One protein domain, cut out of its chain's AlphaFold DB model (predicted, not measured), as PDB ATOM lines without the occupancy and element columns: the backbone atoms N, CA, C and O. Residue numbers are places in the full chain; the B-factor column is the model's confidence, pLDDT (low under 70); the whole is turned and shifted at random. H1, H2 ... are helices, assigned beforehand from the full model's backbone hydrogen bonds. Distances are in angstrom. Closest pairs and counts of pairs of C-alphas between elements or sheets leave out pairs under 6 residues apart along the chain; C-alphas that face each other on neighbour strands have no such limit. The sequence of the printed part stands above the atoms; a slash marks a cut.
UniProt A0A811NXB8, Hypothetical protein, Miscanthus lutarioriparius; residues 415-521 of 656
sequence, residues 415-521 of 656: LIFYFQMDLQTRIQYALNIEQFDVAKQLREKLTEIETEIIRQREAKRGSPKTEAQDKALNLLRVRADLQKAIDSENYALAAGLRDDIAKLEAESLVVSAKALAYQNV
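What this domain is: This is residues 415 to 521 of the 656 residues of the protein "Hypothetical protein" of Miscanthus lutarioriparius (UniProt A0A811NXB8). Two helical hairpins stand end to end as a wide V, one of H3 and H4, the other of H1 and H2, with the corner where H2 meets H3. The 107 printed residues hold four named helices, H1 to H4, and no named strand: all helix. The whole is extended, radius of gyration of the C-alphas 23.1 A, a rod spanning 73 by 32 by 19 A.

Where its parts are: H4, residues 491 to 519, is 41.2 A long and ends at C-alpha 519 (121.228, 223.964, 89.870). H3, residues 464 to 487, measures 34.7 A; H2, residues 436 to 461, 36.4 A. H1, residues 415 to 432, 25.7 A, begins at C-alpha 415 (142.163, 218.817, 103.630).

How they stand to each other: H4 and H3 touch as a hairpin, opposite ways at a shallow tilt of 18 degrees; their closest C-alphas, Pro 464 and Ala 515, are 5.3 A apart. H2 and H3 meet only through their link. H2, with residues 436 to 446 alone, touches H1 as a hairpin, opposite ways at a shallow tilt of 20 degrees; the closest C-alphas, Ile 427 and Ala 439, are 4.9 A apart. H1 is apart from H3 and H4, and H2 from H4. In H1 to H4 every O i to N i+4 pair is within hydrogen-bond range.

The domain as a whole: The farthest C-alphas, Ile 433 and Glu 489, are 73.5 A apart. The printed part has no cut, and its three links are tight. The pLDDT is under 70 at residues 456 to 469 and 511 to 520.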
ATOM      1  N   LEU A 415     141.247 219.885 103.211       79.06
ATOM      2  CA  LEU A 415     142.163 218.817 103.630       79.06
ATOM      3  C   LEU A 415     141.743 217.443 103.096       79.06
ATOM      4  O   LEU A 415     142.580 216.672 102.622       79.06
ATOM      5  N   ILE A 416     140.446 217.148 103.127       78.75
ATOM      6  CA  ILE A 416     139.876 215.924 102.561       78.75
ATOM      7  C   ILE A 416     140.128 215.876 101.051       78.75
ATOM      8  O   ILE A 416     140.556 214.845 100.531       78.75
ATOM      9  N   PHE A 417     139.922 216.993 100.348       83.38
ATOM     10  CA  PHE A 417     140.187 217.080  98.914       83.38
ATOM     11  C   PHE A 417     141.666 216.824  98.580       83.38
ATOM     12  O   PHE A 417     141.967 216.050  97.671       83.38
ATOM     13  N   TYR A 418     142.592 217.388  99.362       80.75
ATOM     14  CA  TYR A 418     144.023 217.102  99.230       80.75
ATOM     15  C   TYR A 418     144.336 215.610  99.422       80.75
ATOM     16  O   TYR A 418     145.066 215.014  98.629       80.75
ATOM     17  N   PHE A 419     143.742 214.979 100.438       78.81
ATOM     18  CA  PHE A 419     143.941 213.555 100.703       78.81
ATOM     19  C   PHE A 419     143.439 212.666  99.552       78.81
ATOM     20  O   PHE A 419     144.118 211.714  99.162       78.81
ATOM     21  N   GLN A 420     142.282 212.994  98.963       82.75
ATOM     22  CA  GLN A 420     141.759 212.292  97.787       82.75
ATOM     23  C   GLN A 420     142.724 212.388  96.598       82.75
ATOM     24  O   GLN A 420     142.997 211.378  95.945       82.75
ATOM     25  N   MET A 421     143.291 213.570  96.346       80.94
ATOM     26  CA  MET A 421     144.282 213.759  95.284       80.94
ATOM     27  C   MET A 421     145.580 212.975  95.518       80.94
ATOM     28  O   MET A 421     146.108 212.370  94.581       80.94
ATOM     29  N   ASP A 422     146.099 212.956  96.748       82.75
ATOM     30  CA  ASP A 422     147.292 212.176  97.107       82.75
ATOM     31  C   ASP A 422     147.047 210.672  96.907       82.75
ATOM     32  O   ASP A 422     147.865 209.983  96.291       82.75
ATOM     33  N   LEU A 423     145.884 210.161  97.325       81.69
ATOM     34  CA  LEU A 423     145.501 208.773  97.063       81.69
ATOM     35  C   LEU A 423     145.409 208.465  95.567       81.69
ATOM     36  O   LEU A 423     145.979 207.467  95.126       81.69
ATOM     37  N   GLN A 424     144.750 209.314  94.774       83.19
ATOM     38  CA  GLN A 424     144.669 209.143  93.318       83.19
ATOM     39  C   GLN A 424     146.057 209.134  92.667       83.19
ATOM     40  O   GLN A 424     146.339 208.293  91.812       83.19
ATOM     41  N   THR A 425     146.956 210.006  93.126       84.25
ATOM     42  CA  THR A 425     148.344 210.062  92.649       84.25
ATOM     43  C   THR A 425     149.095 208.772  92.976       84.25
ATOM     44  O   THR A 425     149.778 208.216  92.115       84.25
ATOM     45  N   ARG A 426     148.929 208.229  94.187       84.62
ATOM     46  CA  ARG A 426     149.539 206.951  94.593       84.62
ATOM     47  C   ARG A 426     148.959 205.756  93.849       84.62
ATOM     48  O   ARG A 426     149.709 204.843  93.524       84.62
ATOM     49  N   ILE A 427     147.659 205.767  93.549       83.50
ATOM     50  CA  ILE A 427     147.020 204.760  92.694       83.50
ATOM     51  C   ILE A 427     147.652 204.805  91.304       83.50
ATOM     52  O   ILE A 427     148.077 203.768  90.802       83.50
ATOM     53  N   GLN A 428     147.765 205.991  90.698       83.19
ATOM     54  CA  GLN A 428     148.380 206.138  89.381       83.19
ATOM     55  C   GLN A 428     149.847 205.693  89.387       83.19
ATOM     56  O   GLN A 428     150.275 204.987  88.479       83.19
ATOM     57  N   TYR A 429     150.602 206.047  90.428       84.00
ATOM     58  CA  TYR A 429     151.977 205.591  90.599       84.00
ATOM     59  C   TYR A 429     152.060 204.064  90.711       84.00
ATOM     60  O   TYR A 429     152.828 203.456  89.973       84.00
ATOM     61  N   ALA A 430     151.229 203.442  91.557       84.81
ATOM     62  CA  ALA A 430     151.163 201.989  91.725       84.81
ATOM     63  C   ALA A 430     150.812 201.266  90.414       84.81
ATOM     64  O   ALA A 430     151.391 200.224  90.118       84.81
ATOM     65  N   LEU A 431     149.914 201.836  89.604       86.12
ATOM     66  CA  LEU A 431     149.595 201.323  88.270       86.12
ATOM     67  C   LEU A 431     150.784 201.444  87.309       86.12
ATOM     68  O   LEU A 431     151.054 200.501  86.572       86.12
ATOM     69  N   ASN A 432     151.511 202.564  87.340       88.44
ATOM     70  CA  ASN A 432     152.679 202.788  86.482       88.44
ATOM     71  C   ASN A 432     153.848 201.839  86.805       88.44
ATOM     72  O   ASN A 432     154.631 201.530  85.913       88.44
ATOM     73  N   ILE A 433     153.974 201.386  88.057       91.06
ATOM     74  CA  ILE A 433     154.984 200.401  88.489       91.06
ATOM     75  C   ILE A 433     154.446 198.958  88.522       91.06
ATOM     76  O   ILE A 433     155.073 198.091  89.126       91.06
ATOM     77  N   GLU A 434     153.274 198.714  87.924       90.50
ATOM     78  CA  GLU A 434     152.622 197.398  87.815       90.50
ATOM     79  C   GLU A 434     152.301 196.709  89.161       90.50
ATOM     80  O   GLU A 434     152.093 195.498  89.240       90.50
ATOM     81  N   GLN A 435     152.182 197.477  90.249       90.19
ATOM     82  CA  GLN A 435     151.743 196.982  91.558       90.19
ATOM     83  C   GLN A 435     150.212 196.998  91.666       90.19
ATOM     84  O   GLN A 435     149.615 197.799  92.391       90.19
ATOM     85  N   PHE A 436     149.560 196.089  90.940       86.31
ATOM     86  CA  PHE A 436     148.097 196.053  90.832       86.31
ATOM     87  C   PHE A 436     147.378 195.768  92.160       86.31
ATOM     88  O   PHE A 436     146.321 196.351  92.403       86.31
ATOM     89  N   ASP A 437     147.954 194.952  93.048       88.44
ATOM     90  CA  ASP A 437     147.362 194.660  94.363       88.44
ATOM     91  C   ASP A 437     147.337 195.898  95.270       88.44
ATOM     92  O   ASP A 437     146.333 196.186  95.923       88.44
ATOM     93  N   VAL A 438     148.418 196.686  95.255       82.44
ATOM     94  CA  VAL A 438     148.512 197.954  95.995       82.44
ATOM     95  C   VAL A 438     147.545 198.979  95.405       82.44
ATOM     96  O   VAL A 438     146.809 199.630  96.146       82.44
ATOM     97  N   ALA A 439     147.485 199.088  94.074       81.19
ATOM     98  CA  ALA A 439     146.536 199.968  93.397       81.19
ATOM     99  C   ALA A 439     145.077 199.601  93.725       81.19
ATOM    100  O   ALA A 439     144.253 200.495  93.918       81.19
ATOM    101  N   LYS A 440     144.757 198.303  93.835       88.56
ATOM    102  CA  LYS A 440     143.427 197.820  94.225       88.56
ATOM    103  C   LYS A 440     143.077 198.218  95.660       88.56
ATOM    104  O   LYS A 440     142.027 198.814  95.865       88.56
ATOM    105  N   GLN A 441     143.971 197.977  96.620       88.75
ATOM    106  CA  GLN A 441     143.751 198.369  98.019       88.75
ATOM    107  C   GLN A 441     143.580 199.885  98.178       88.75
ATOM    108  O   GLN A 441     142.736 200.349  98.940       88.75
ATOM    109  N   LEU A 442     144.376 200.680  97.456       81.69
ATOM    110  CA  LEU A 442     144.253 202.137  97.485       81.69
ATOM    111  C   LEU A 442     142.943 202.618  96.843       81.69
ATOM    112  O   LEU A 442     142.346 203.562  97.351       81.69
ATOM    113  N   ARG A 443     142.471 201.961  95.773       85.19
ATOM    114  CA  ARG A 443     141.151 202.232  95.179       85.19
ATOM    115  C   ARG A 443     140.013 201.908  96.143       85.19
ATOM    116  O   ARG A 443     139.122 202.733  96.284       85.19
ATOM    117  N   GLU A 444     140.063 200.767  96.827       88.88
ATOM    118  CA  GLU A 444     139.056 200.389  97.832       88.88
ATOM    119  C   GLU A 444     138.975 201.433  98.954       88.88
ATOM    120  O   GLU A 444     137.885 201.894  99.286       88.88
ATOM    121  N   LYS A 445     140.128 201.899  99.456       84.06
ATOM    122  CA  LYS A 445     140.188 202.990 100.442       84.06
ATOM    123  C   LYS A 445     139.650 204.315  99.908       84.06
ATOM    124  O   LYS A 445     138.979 205.033 100.640       84.06
ATOM    125  N   LEU A 446     139.952 204.658  98.654       81.62
ATOM    126  CA  LEU A 446     139.418 205.869  98.032       81.62
ATOM    127  C   LEU A 446     137.887 205.802  97.953       81.62
ATOM    128  O   LEU A 446     137.228 206.766  98.325       81.62
ATOM    129  N   THR A 447     137.331 204.655  97.554       82.62
ATOM    130  CA  THR A 447     135.880 204.435  97.514       82.62
ATOM    131  C   THR A 447     135.254 204.511  98.904       82.62
ATOM    132  O   THR A 447     134.236 205.174  99.067       82.62
ATOM    133  N   GLU A 448     135.859 203.899  99.924       82.88
ATOM    134  CA  GLU A 448     135.382 203.988 101.312       82.88
ATOM    135  C   GLU A 448     135.306 205.450 101.784       82.88
ATOM    136  O   GLU A 448     134.280 205.908 102.290       82.88
ATOM    137  N   ILE A 449     136.361 206.221 101.525       75.31
ATOM    138  CA  ILE A 449     136.422 207.643 101.874       75.31
ATOM    139  C   ILE A 449     135.377 208.447 101.107       75.31
ATOM    140  O   ILE A 449     134.677 209.257 101.709       75.31
ATOM    141  N   GLU A 450     135.226 208.218  99.804       78.12
ATOM    142  CA  GLU A 450     134.188 208.863  98.997       78.12
ATOM    143  C   GLU A 450     132.784 208.559  99.536       78.12
ATOM    144  O   GLU A 450     131.971 209.476  99.654       78.12
ATOM    145  N   THR A 451     132.510 207.314  99.943       77.44
ATOM    146  CA  THR A 451     131.213 206.950 100.532       77.44
ATOM    147  C   THR A 451     130.957 207.641 101.868       77.44
ATOM    148  O   THR A 451     129.852 208.137 102.096       77.44
ATOM    149  N   GLU A 452     131.970 207.756 102.730       75.62
ATOM    150  CA  GLU A 452     131.829 208.444 104.014       75.62
ATOM    151  C   GLU A 452     131.693 209.964 103.835       75.62
ATOM    152  O   GLU A 452     130.880 210.589 104.515       75.62
ATOM    153  N   ILE A 453     132.402 210.565 102.873       70.19
ATOM    154  CA  ILE A 453     132.247 211.987 102.525       70.19
ATOM    155  C   ILE A 453     130.830 212.263 102.036       70.19
ATOM    156  O   ILE A 453     130.220 213.243 102.463       70.19
ATOM    157  N   ILE A 454     130.294 211.415 101.152       70.38
ATOM    158  CA  ILE A 454     128.913 211.544 100.675       70.38
ATOM    159  C   ILE A 454     127.955 211.452 101.864       70.38
ATOM    160  O   ILE A 454     127.141 212.353 102.041       70.38
ATOM    161  N   ARG A 455     128.119 210.458 102.747       72.44
ATOM    162  CA  ARG A 455     127.288 210.297 103.951       72.44
ATOM    163  C   ARG A 455     127.325 211.528 104.860       72.44
ATOM    164  O   ARG A 455     126.283 211.989 105.323       72.44
ATOM    165  N   GLN A 456     128.509 212.087 105.112       66.31
ATOM    166  CA  GLN A 456     128.671 213.281 105.945       66.31
ATOM    167  C   GLN A 456     128.112 214.535 105.273       66.31
ATOM    168  O   GLN A 456     127.475 215.355 105.934       66.31
ATOM    169  N   ARG A 457     128.300 214.682 103.958       62.38
ATOM    170  CA  ARG A 457     127.718 215.786 103.189       62.38
ATOM    171  C   ARG A 457     126.204 215.703 103.133       62.38
ATOM    172  O   ARG A 457     125.559 216.733 103.265       62.38
ATOM    173  N   GLU A 458     125.630 214.515 102.997       62.72
ATOM    174  CA  GLU A 458     124.182 214.309 103.036       62.72
ATOM    175  C   GLU A 458     123.611 214.578 104.431       62.72
ATOM    176  O   GLU A 458     122.577 215.233 104.540       62.72
ATOM    177  N   ALA A 459     124.314 214.176 105.495       60.44
ATOM    178  CA  ALA A 459     123.932 214.490 106.871       60.44
ATOM    179  C   ALA A 459     124.013 215.997 107.192       60.44
ATOM    180  O   ALA A 459     123.195 216.499 107.961       60.44
ATOM    181  N   LYS A 460     124.977 216.721 106.601       55.59
ATOM    182  CA  LYS A 460     125.163 218.175 106.788       55.59
ATOM    183  C   LYS A 460     124.247 219.023 105.887       55.59
ATOM    184  O   LYS A 460     123.660 219.992 106.360       55.59
ATOM    185  N   ARG A 461     124.120 218.692 104.595       55.44
ATOM    186  CA  ARG A 461     123.415 219.506 103.577       55.44
ATOM    187  C   ARG A 461     121.951 219.098 103.368       55.44
ATOM    188  O   ARG A 461     121.153 219.940 102.944       55.44
ATOM    189  N   GLY A 462     121.604 217.844 103.674       52.38
ATOM    190  CA  GLY A 462     120.414 217.170 103.153       52.38
ATOM    191  C   GLY A 462     120.552 217.002 101.639       52.38
ATOM    192  O   GLY A 462     120.767 217.985 100.936       52.38
ATOM    193  N   SER A 463     120.479 215.783 101.099       49.47
ATOM    194  CA  SER A 463     120.461 215.609  99.639       49.47
ATOM    195  C   SER A 463     119.183 216.252  99.085       49.47
ATOM    196  O   SER A 463     118.107 215.683  99.275       49.47
ATOM    197  N   PRO A 464     119.243 217.388  98.359       53.41
ATOM    198  CA  PRO A 464     118.027 218.049  97.884       53.41
ATOM    199  C   PRO A 464     117.284 217.163  96.880       53.41
ATOM    200  O   PRO A 464     116.063 217.211  96.770       53.41
ATOM    201  N   LYS A 465     118.039 216.332  96.151       50.94
ATOM    202  CA  LYS A 465     117.547 215.463  95.083       50.94
ATOM    203  C   LYS A 465     116.889 214.196  95.634       50.94
ATOM    204  O   LYS A 465     115.814 213.841  95.165       50.94
ATOM    205  N   THR A 466     117.491 213.560  96.640       57.84
ATOM    206  CA  THR A 466     116.926 212.367  97.296       57.84
ATOM    207  C   THR A 466     115.754 212.756  98.195       57.84
ATOM    208  O   THR A 466     114.710 212.119  98.149       57.84
ATOM    209  N   GLU A 467     115.856 213.876  98.920       62.50
ATOM    210  CA  GLU A 467     114.773 214.376  99.774       62.50
ATOM    211  C   GLU A 467     113.545 214.816  98.954       62.50
ATOM    212  O   GLU A 467     112.410 214.542  99.346       62.50
ATOM    213  N   ALA A 468     113.745 215.442  97.785       63.12
ATOM    214  CA  ALA A 468     112.649 215.755  96.865       63.12
ATOM    215  C   ALA A 468     111.967 214.485  96.330       63.12
ATOM    216  O   ALA A 468     110.739 214.439  96.237       63.12
ATOM    217  N   GLN A 469     112.746 213.451  95.997       66.75
ATOM    218  CA  GLN A 469     112.227 212.169  95.514       66.75
ATOM    219  C   GLN A 469     111.448 211.418  96.602       66.75
ATOM    220  O   GLN A 469     110.336 210.960  96.338       66.75
ATOM    221  N   ASP A 470     111.965 211.365  97.829       71.31
ATOM    222  CA  ASP A 470     111.309 210.706  98.963       71.31
ATOM    223  C   ASP A 470     110.015 211.421  99.367       71.31
ATOM    224  O   ASP A 470     108.989 210.780  99.612       71.31
ATOM    225  N   LYS A 471     110.014 212.762  99.380       75.25
ATOM    226  CA  LYS A 471     108.797 213.546  99.637       75.25
ATOM    227  C   LYS A 471     107.770 213.387  98.517       75.25
ATOM    228  O   LYS A 471     106.583 213.255  98.812       75.25
ATOM    229  N   ALA A 472     108.199 213.322  97.254       74.00
ATOM    230  CA  ALA A 472     107.308 213.041  96.128       74.00
ATOM    231  C   ALA A 472     106.699 211.628  96.205       74.00
ATOM    232  O   ALA A 472     105.503 211.460  95.960       74.00
ATOM    233  N   LEU A 473     107.483 210.622  96.604       80.88
ATOM    234  CA  LEU A 473     107.006 209.253  96.807       80.88
ATOM    235  C   LEU A 473     106.008 209.166  97.973       80.88
ATOM    236  O   LEU A 473     104.954 208.539  97.846       80.88
ATOM    237  N   ASN A 474     106.296 209.847  99.085       80.50
ATOM    238  CA  ASN A 474     105.381 209.949 100.221       80.50
ATOM    239  C   ASN A 474     104.071 210.654  99.837       80.50
ATOM    240  O   ASN A 474     102.998 210.169 100.194       80.50
ATOM    241  N   LEU A 475     104.132 211.734  99.052       83.75
ATOM    242  CA  LEU A 475     102.949 212.431  98.544       83.75
ATOM    243  C   LEU A 475     102.062 211.509  97.688       83.75
ATOM    244  O   LEU A 475     100.839 211.513  97.844       83.75
ATOM    245  N   LEU A 476     102.658 210.683  96.819       83.88
ATOM    246  CA  LEU A 476     101.921 209.686  96.032       83.88
ATOM    247  C   LEU A 476     101.235 208.642  96.924       83.88
ATOM    248  O   LEU A 476     100.084 208.286  96.666       83.88
ATOM    249  N   ARG A 477     101.905 208.192  97.993       88.75
ATOM    250  CA  ARG A 477     101.333 207.236  98.952       88.75
ATOM    251  C   ARG A 477     100.126 207.818  99.685       88.75
ATOM    252  O   ARG A 477      99.069 207.198  99.694       88.75
ATOM    253  N   VAL A 478     100.254 209.026 100.235       88.62
ATOM    254  CA  VAL A 478      99.168 209.684 100.986       88.62
ATOM    255  C   VAL A 478      97.972 209.994 100.075       88.62
ATOM    256  O   VAL A 478      96.826 209.841 100.493       88.62
ATOM    257  N   ARG A 479      98.199 210.339  98.798       89.81
ATOM    258  CA  ARG A 479      97.117 210.486  97.804       89.81
ATOM    259  C   ARG A 479      96.377 209.171  97.533       89.81
ATOM    260  O   ARG A 479      95.157 209.190  97.388       89.81
ATOM    261  N   ALA A 480      97.083 208.040  97.492       90.12
ATOM    262  CA  ALA A 480      96.454 206.726  97.360       90.12
ATOM    263  C   ALA A 480      95.631 206.353  98.609       90.12
ATOM    264  O   ALA A 480      94.505 205.867  98.484       90.12
ATOM    265  N   ASP A 481      96.149 206.644  99.806       89.44
ATOM    266  CA  ASP A 481      95.433 206.431 101.070       89.44
ATOM    267  C   ASP A 481      94.184 207.324 101.180       89.44
ATOM    268  O   ASP A 481      93.141 206.871 101.656       89.44
ATOM    269  N   LEU A 482      94.249 208.563 100.673       91.81
ATOM    270  CA  LEU A 482      93.093 209.459 100.586       91.81
ATOM    271  C   LEU A 482      92.001 208.868  99.690       91.81
ATOM    272  O   LEU A 482      90.834 208.861 100.084       91.81
ATOM    273  N   GLN A 483      92.365 208.354  98.511       89.31
ATOM    274  CA  GLN A 483      91.402 207.726  97.603       89.31
ATOM    275  C   GLN A 483      90.715 206.532  98.276       89.31
ATOM    276  O   GLN A 483      89.491 206.436  98.270       89.31
ATOM    277  N   LYS A 484      91.488 205.689  98.968       91.12
ATOM    278  CA  LYS A 484      90.961 204.548  99.725       91.12
ATOM    279  C   LYS A 484      90.022 204.971 100.859       91.12
ATOM    280  O   LYS A 484      89.008 204.314 101.088       91.12
ATOM    281  N   ALA A 485      90.337 206.056 101.569       88.81
ATOM    282  CA  ALA A 485      89.487 206.583 102.636       88.81
ATOM    283  C   ALA A 485      88.145 207.105 102.095       88.81
ATOM    284  O   ALA A 485      87.110 206.857 102.717       88.81
ATOM    285  N   ILE A 486      88.159 207.759 100.925       88.38
ATOM    286  CA  ILE A 486      86.956 208.214 100.210       88.38
ATOM    287  C   ILE A 486      86.102 207.016  99.777       88.38
ATOM    288  O   ILE A 486      84.903 207.011 100.045       88.38
ATOM    289  N   ASP A 487      86.719 205.992  99.184       89.94
ATOM    290  CA  ASP A 487      86.022 204.784  98.719       89.94
ATOM    291  C   ASP A 487      85.405 203.983  99.883       89.94
ATOM    292  O   ASP A 487      84.390 203.312  99.717       89.94
ATOM    293  N   SER A 488      86.001 204.069 101.078       90.50
ATOM    294  CA  SER A 488      85.480 203.465 102.315       90.50
ATOM    295  C   SER A 488      84.509 204.355 103.108       90.50
ATOM    296  O   SER A 488      84.181 204.019 104.245       90.50
ATOM    297  N   GLU A 489      84.101 205.502 102.554       91.56
ATOM    298  CA  GLU A 489      83.206 206.492 103.184       91.56
ATOM    299  C   GLU A 489      83.702 207.033 104.546       91.56
ATOM    300  O   GLU A 489      82.938 207.561 105.358       91.56
ATOM    301  N   ASN A 490      85.011 206.964 104.810       90.56
ATOM    302  CA  ASN A 490      85.614 207.470 106.041       90.56
ATOM    303  C   ASN A 490      86.058 208.928 105.867       90.56
ATOM    304  O   ASN A 490      87.244 209.246 105.720       90.56
ATOM    305  N   TYR A 491      85.080 209.832 105.883       88.69
ATOM    306  CA  TYR A 491      85.302 211.253 105.607       88.69
ATOM    307  C   TYR A 491      86.164 211.973 106.656       88.69
ATOM    308  O   TYR A 491      86.833 212.948 106.319       88.69
ATOM    309  N   ALA A 492      86.200 211.489 107.902       87.56
ATOM    310  CA  ALA A 492      87.061 212.051 108.945       87.56
ATOM    311  C   ALA A 492      88.547 211.779 108.659       87.56
ATOM    312  O   ALA A 492      89.371 212.689 108.742       87.56
ATOM    313  N   LEU A 493      88.883 210.549 108.250       85.62
ATOM    314  CA  LEU A 493      90.236 210.190 107.823       85.62
ATOM    315  C   LEU A 493      90.620 210.907 106.519       85.62
ATOM    316  O   LEU A 493      91.738 211.399 106.396       85.62
ATOM    317  N   ALA A 494      89.685 211.023 105.571       84.94
ATOM    318  CA  ALA A 494      89.912 211.742 104.319       84.94
ATOM    319  C   ALA A 494      90.200 213.241 104.533       84.94
ATOM    320  O   ALA A 494      91.003 213.815 103.801       84.94
ATOM    321  N   ALA A 495      89.579 213.881 105.531       86.94
ATOM    322  CA  ALA A 495      89.881 215.266 105.891       86.94
ATOM    323  C   ALA A 495      91.314 215.416 106.436       86.94
ATOM    324  O   ALA A 495      92.057 216.256 105.939       86.94
ATOM    325  N   GLY A 496      91.734 214.543 107.361       88.50
ATOM    326  CA  GLY A 496      93.106 214.557 107.891       88.50
ATOM    327  C   GLY A 496      94.166 214.297 106.815       88.50
ATOM    328  O   GLY A 496      95.149 215.024 106.722       88.50
ATOM    329  N   LEU A 497      93.924 213.328 105.924       88.69
ATOM    330  CA  LEU A 497      94.830 213.037 104.808       88.69
ATOM    331  C   LEU A 497      94.916 214.193 103.796       88.69
ATOM    332  O   LEU A 497      95.957 214.373 103.168       88.69
ATOM    333  N   ARG A 498      93.855 214.999 103.632       88.12
ATOM    334  CA  ARG A 498      93.900 216.226 102.812       88.12
ATOM    335  C   ARG A 498      94.777 217.306 103.440       88.12
ATOM    336  O   ARG A 498      95.542 217.933 102.711       88.12
ATOM    337  N   ASP A 499      94.697 217.495 104.755       89.12
ATOM    338  CA  ASP A 499      95.560 218.438 105.475       89.12
ATOM    339  C   ASP A 499      97.035 218.002 105.394       89.12
ATOM    340  O   ASP A 499      97.918 218.823 105.127       89.12
ATOM    341  N   ASP A 500      97.296 216.697 105.518       86.06
ATOM    342  CA  ASP A 500      98.632 216.115 105.348       86.06
ATOM    343  C   ASP A 500      99.167 216.294 103.919       86.06
ATOM    344  O   ASP A 500     100.343 216.613 103.739       86.06
ATOM    345  N   ILE A 501      98.318 216.147 102.893       87.94
ATOM    346  CA  ILE A 501      98.682 216.432 101.495       87.94
ATOM    347  C   ILE A 501      99.045 217.905 101.322       87.94
ATOM    348  O   ILE A 501     100.099 218.190 100.762       87.94
ATOM    349  N   ALA A 502      98.234 218.838 101.830       86.94
ATOM    350  CA  ALA A 502      98.517 220.270 101.717       86.94
ATOM    351  C   ALA A 502      99.848 220.644 102.396       86.94
ATOM    352  O   ALA A 502     100.639 221.423 101.857       86.94
ATOM    353  N   LYS A 503     100.133 220.041 103.556       86.81
ATOM    354  CA  LYS A 503     101.405 220.207 104.264       86.81
ATOM    355  C   LYS A 503     102.585 219.635 103.470       86.81
ATOM    356  O   LYS A 503     103.582 220.331 103.277       86.81
ATOM    357  N   LEU A 504     102.475 218.399 102.985       82.19
ATOM    358  CA  LEU A 504     103.530 217.743 102.204       82.19
ATOM    359  C   LEU A 504     103.774 218.433 100.855       82.19
ATOM    360  O   LEU A 504     104.914 218.484 100.399       82.19
ATOM    361  N   GLU A 505     102.744 218.997 100.224       82.50
ATOM    362  CA  GLU A 505     102.875 219.803  99.005       82.50
ATOM    363  C   GLU A 505     103.654 221.095  99.267       82.50
ATOM    364  O   GLU A 505     104.571 221.412  98.507       82.50
ATOM    365  N   ALA A 506     103.364 221.796 100.368       80.88
ATOM    366  CA  ALA A 506     104.123 222.978 100.774       80.88
ATOM    367  C   ALA A 506     105.597 222.640 101.068       80.88
ATOM    368  O   ALA A 506     106.502 223.327 100.594       80.88
ATOM    369  N   GLU A 507     105.860 221.550 101.793       76.19
ATOM    370  CA  GLU A 507     107.223 221.090 102.090       76.19
ATOM    371  C   GLU A 507     107.977 220.623 100.830       76.19
ATOM    372  O   GLU A 507     109.167 220.907 100.680       76.19
ATOM    373  N   SER A 508     107.297 219.944  99.902       77.38
ATOM    374  CA  SER A 508     107.858 219.493  98.620       77.38
ATOM    375  C   SER A 508     108.218 220.668  97.705       77.38
ATOM    376  O   SER A 508     109.295 220.682  97.109       77.38
ATOM    377  N   LEU A 509     107.371 221.705  97.652       75.69
ATOM    378  CA  LEU A 509     107.649 222.942  96.917       75.69
ATOM    379  C   LEU A 509     108.906 223.649  97.438       75.69
ATOM    380  O   LEU A 509     109.725 224.091  96.636       75.69
ATOM    381  N   VAL A 510     109.098 223.707  98.760       70.50
ATOM    382  CA  VAL A 510     110.295 224.312  99.373       70.50
ATOM    383  C   VAL A 510     111.562 223.527  99.022       70.50
ATOM    384  O   VAL A 510     112.569 224.125  98.644       70.50
ATOM    385  N   VAL A 511     111.525 222.192  99.096       66.38
ATOM    386  CA  VAL A 511     112.681 221.345  98.745       66.38
ATOM    387  C   VAL A 511     112.985 221.405  97.244       66.38
ATOM    388  O   VAL A 511     114.148 221.516  96.862       66.38
ATOM    389  N   SER A 512     111.957 221.408  96.393       66.38
ATOM    390  CA  SER A 512     112.105 221.550  94.942       66.38
ATOM    391  C   SER A 512     112.674 222.920  94.559       66.38
ATOM    392  O   SER A 512     113.616 223.000  93.772       66.38
ATOM    393  N   ALA A 513     112.194 224.002  95.184       65.75
ATOM    394  CA  ALA A 513     112.746 225.344  95.005       65.75
ATOM    395  C   ALA A 513     114.214 225.425  95.458       65.75
ATOM    396  O   ALA A 513     115.038 226.014  94.759       65.75
ATOM    397  N   LYS A 514     114.570 224.778  96.579       64.56
ATOM    398  CA  LYS A 514     115.960 224.670  97.048       64.56
ATOM    399  C   LYS A 514     116.829 223.895  96.047       64.56
ATOM    400  O   LYS A 514     117.917 224.348  95.721       64.56
ATOM    401  N   ALA A 515     116.348 222.780  95.498       65.31
ATOM    402  CA  ALA A 515     117.073 222.007  94.486       65.31
ATOM    403  C   ALA A 515     117.271 222.783  93.164       65.31
ATOM    404  O   ALA A 515     118.350 222.733  92.577       65.31
ATOM    405  N   LEU A 516     116.262 223.543  92.725       64.56
ATOM    406  CA  LEU A 516     116.341 224.442  91.565       64.56
ATOM    407  C   LEU A 516     117.330 225.596  91.783       64.56
ATOM    408  O   LEU A 516     118.072 225.943  90.864       64.56
ATOM    409  N   ALA A 517     117.371 226.163  92.993       62.41
ATOM    410  CA  ALA A 517     118.344 227.190  93.363       62.41
ATOM    411  C   ALA A 517     119.787 226.656  93.336       62.41
ATOM    412  O   ALA A 517     120.684 227.358  92.885       62.41
ATOM    413  N   TYR A 518     120.004 225.399  93.738       66.31
ATOM    414  CA  TYR A 518     121.311 224.733  93.651       66.31
ATOM    415  C   TYR A 518     121.785 224.511  92.208       66.31
ATOM    416  O   TYR A 518     122.984 224.546  91.957       66.31
ATOM    417  N   GLN A 519     120.872 224.263  91.264       66.00
ATOM    418  CA  GLN A 519     121.228 223.964  89.870       66.00
ATOM    419  C   GLN A 519     121.474 225.210  89.010       66.00
ATOM    420  O   GLN A 519     122.246 225.142  88.061       66.00
ATOM    421  N   ASN A 520     120.823 226.333  89.322       68.75
ATOM    422  CA  ASN A 520     120.851 227.544  88.494       68.75
ATOM    423  C   ASN A 520     121.565 228.727  89.165       68.75
ATOM    424  O   ASN A 520     121.320 229.883  88.798       68.75
ATOM    425  N   VAL A 521     122.407 228.473  90.170       78.12
ATOM    426  CA  VAL A 521     123.112 229.552  90.864       78.12
ATOM    427  C   VAL A 521     124.142 230.194  89.931       78.12
ATOM    428  O   VAL A 521     124.877 229.510  89.220       78.12
TER     429      VAL A 521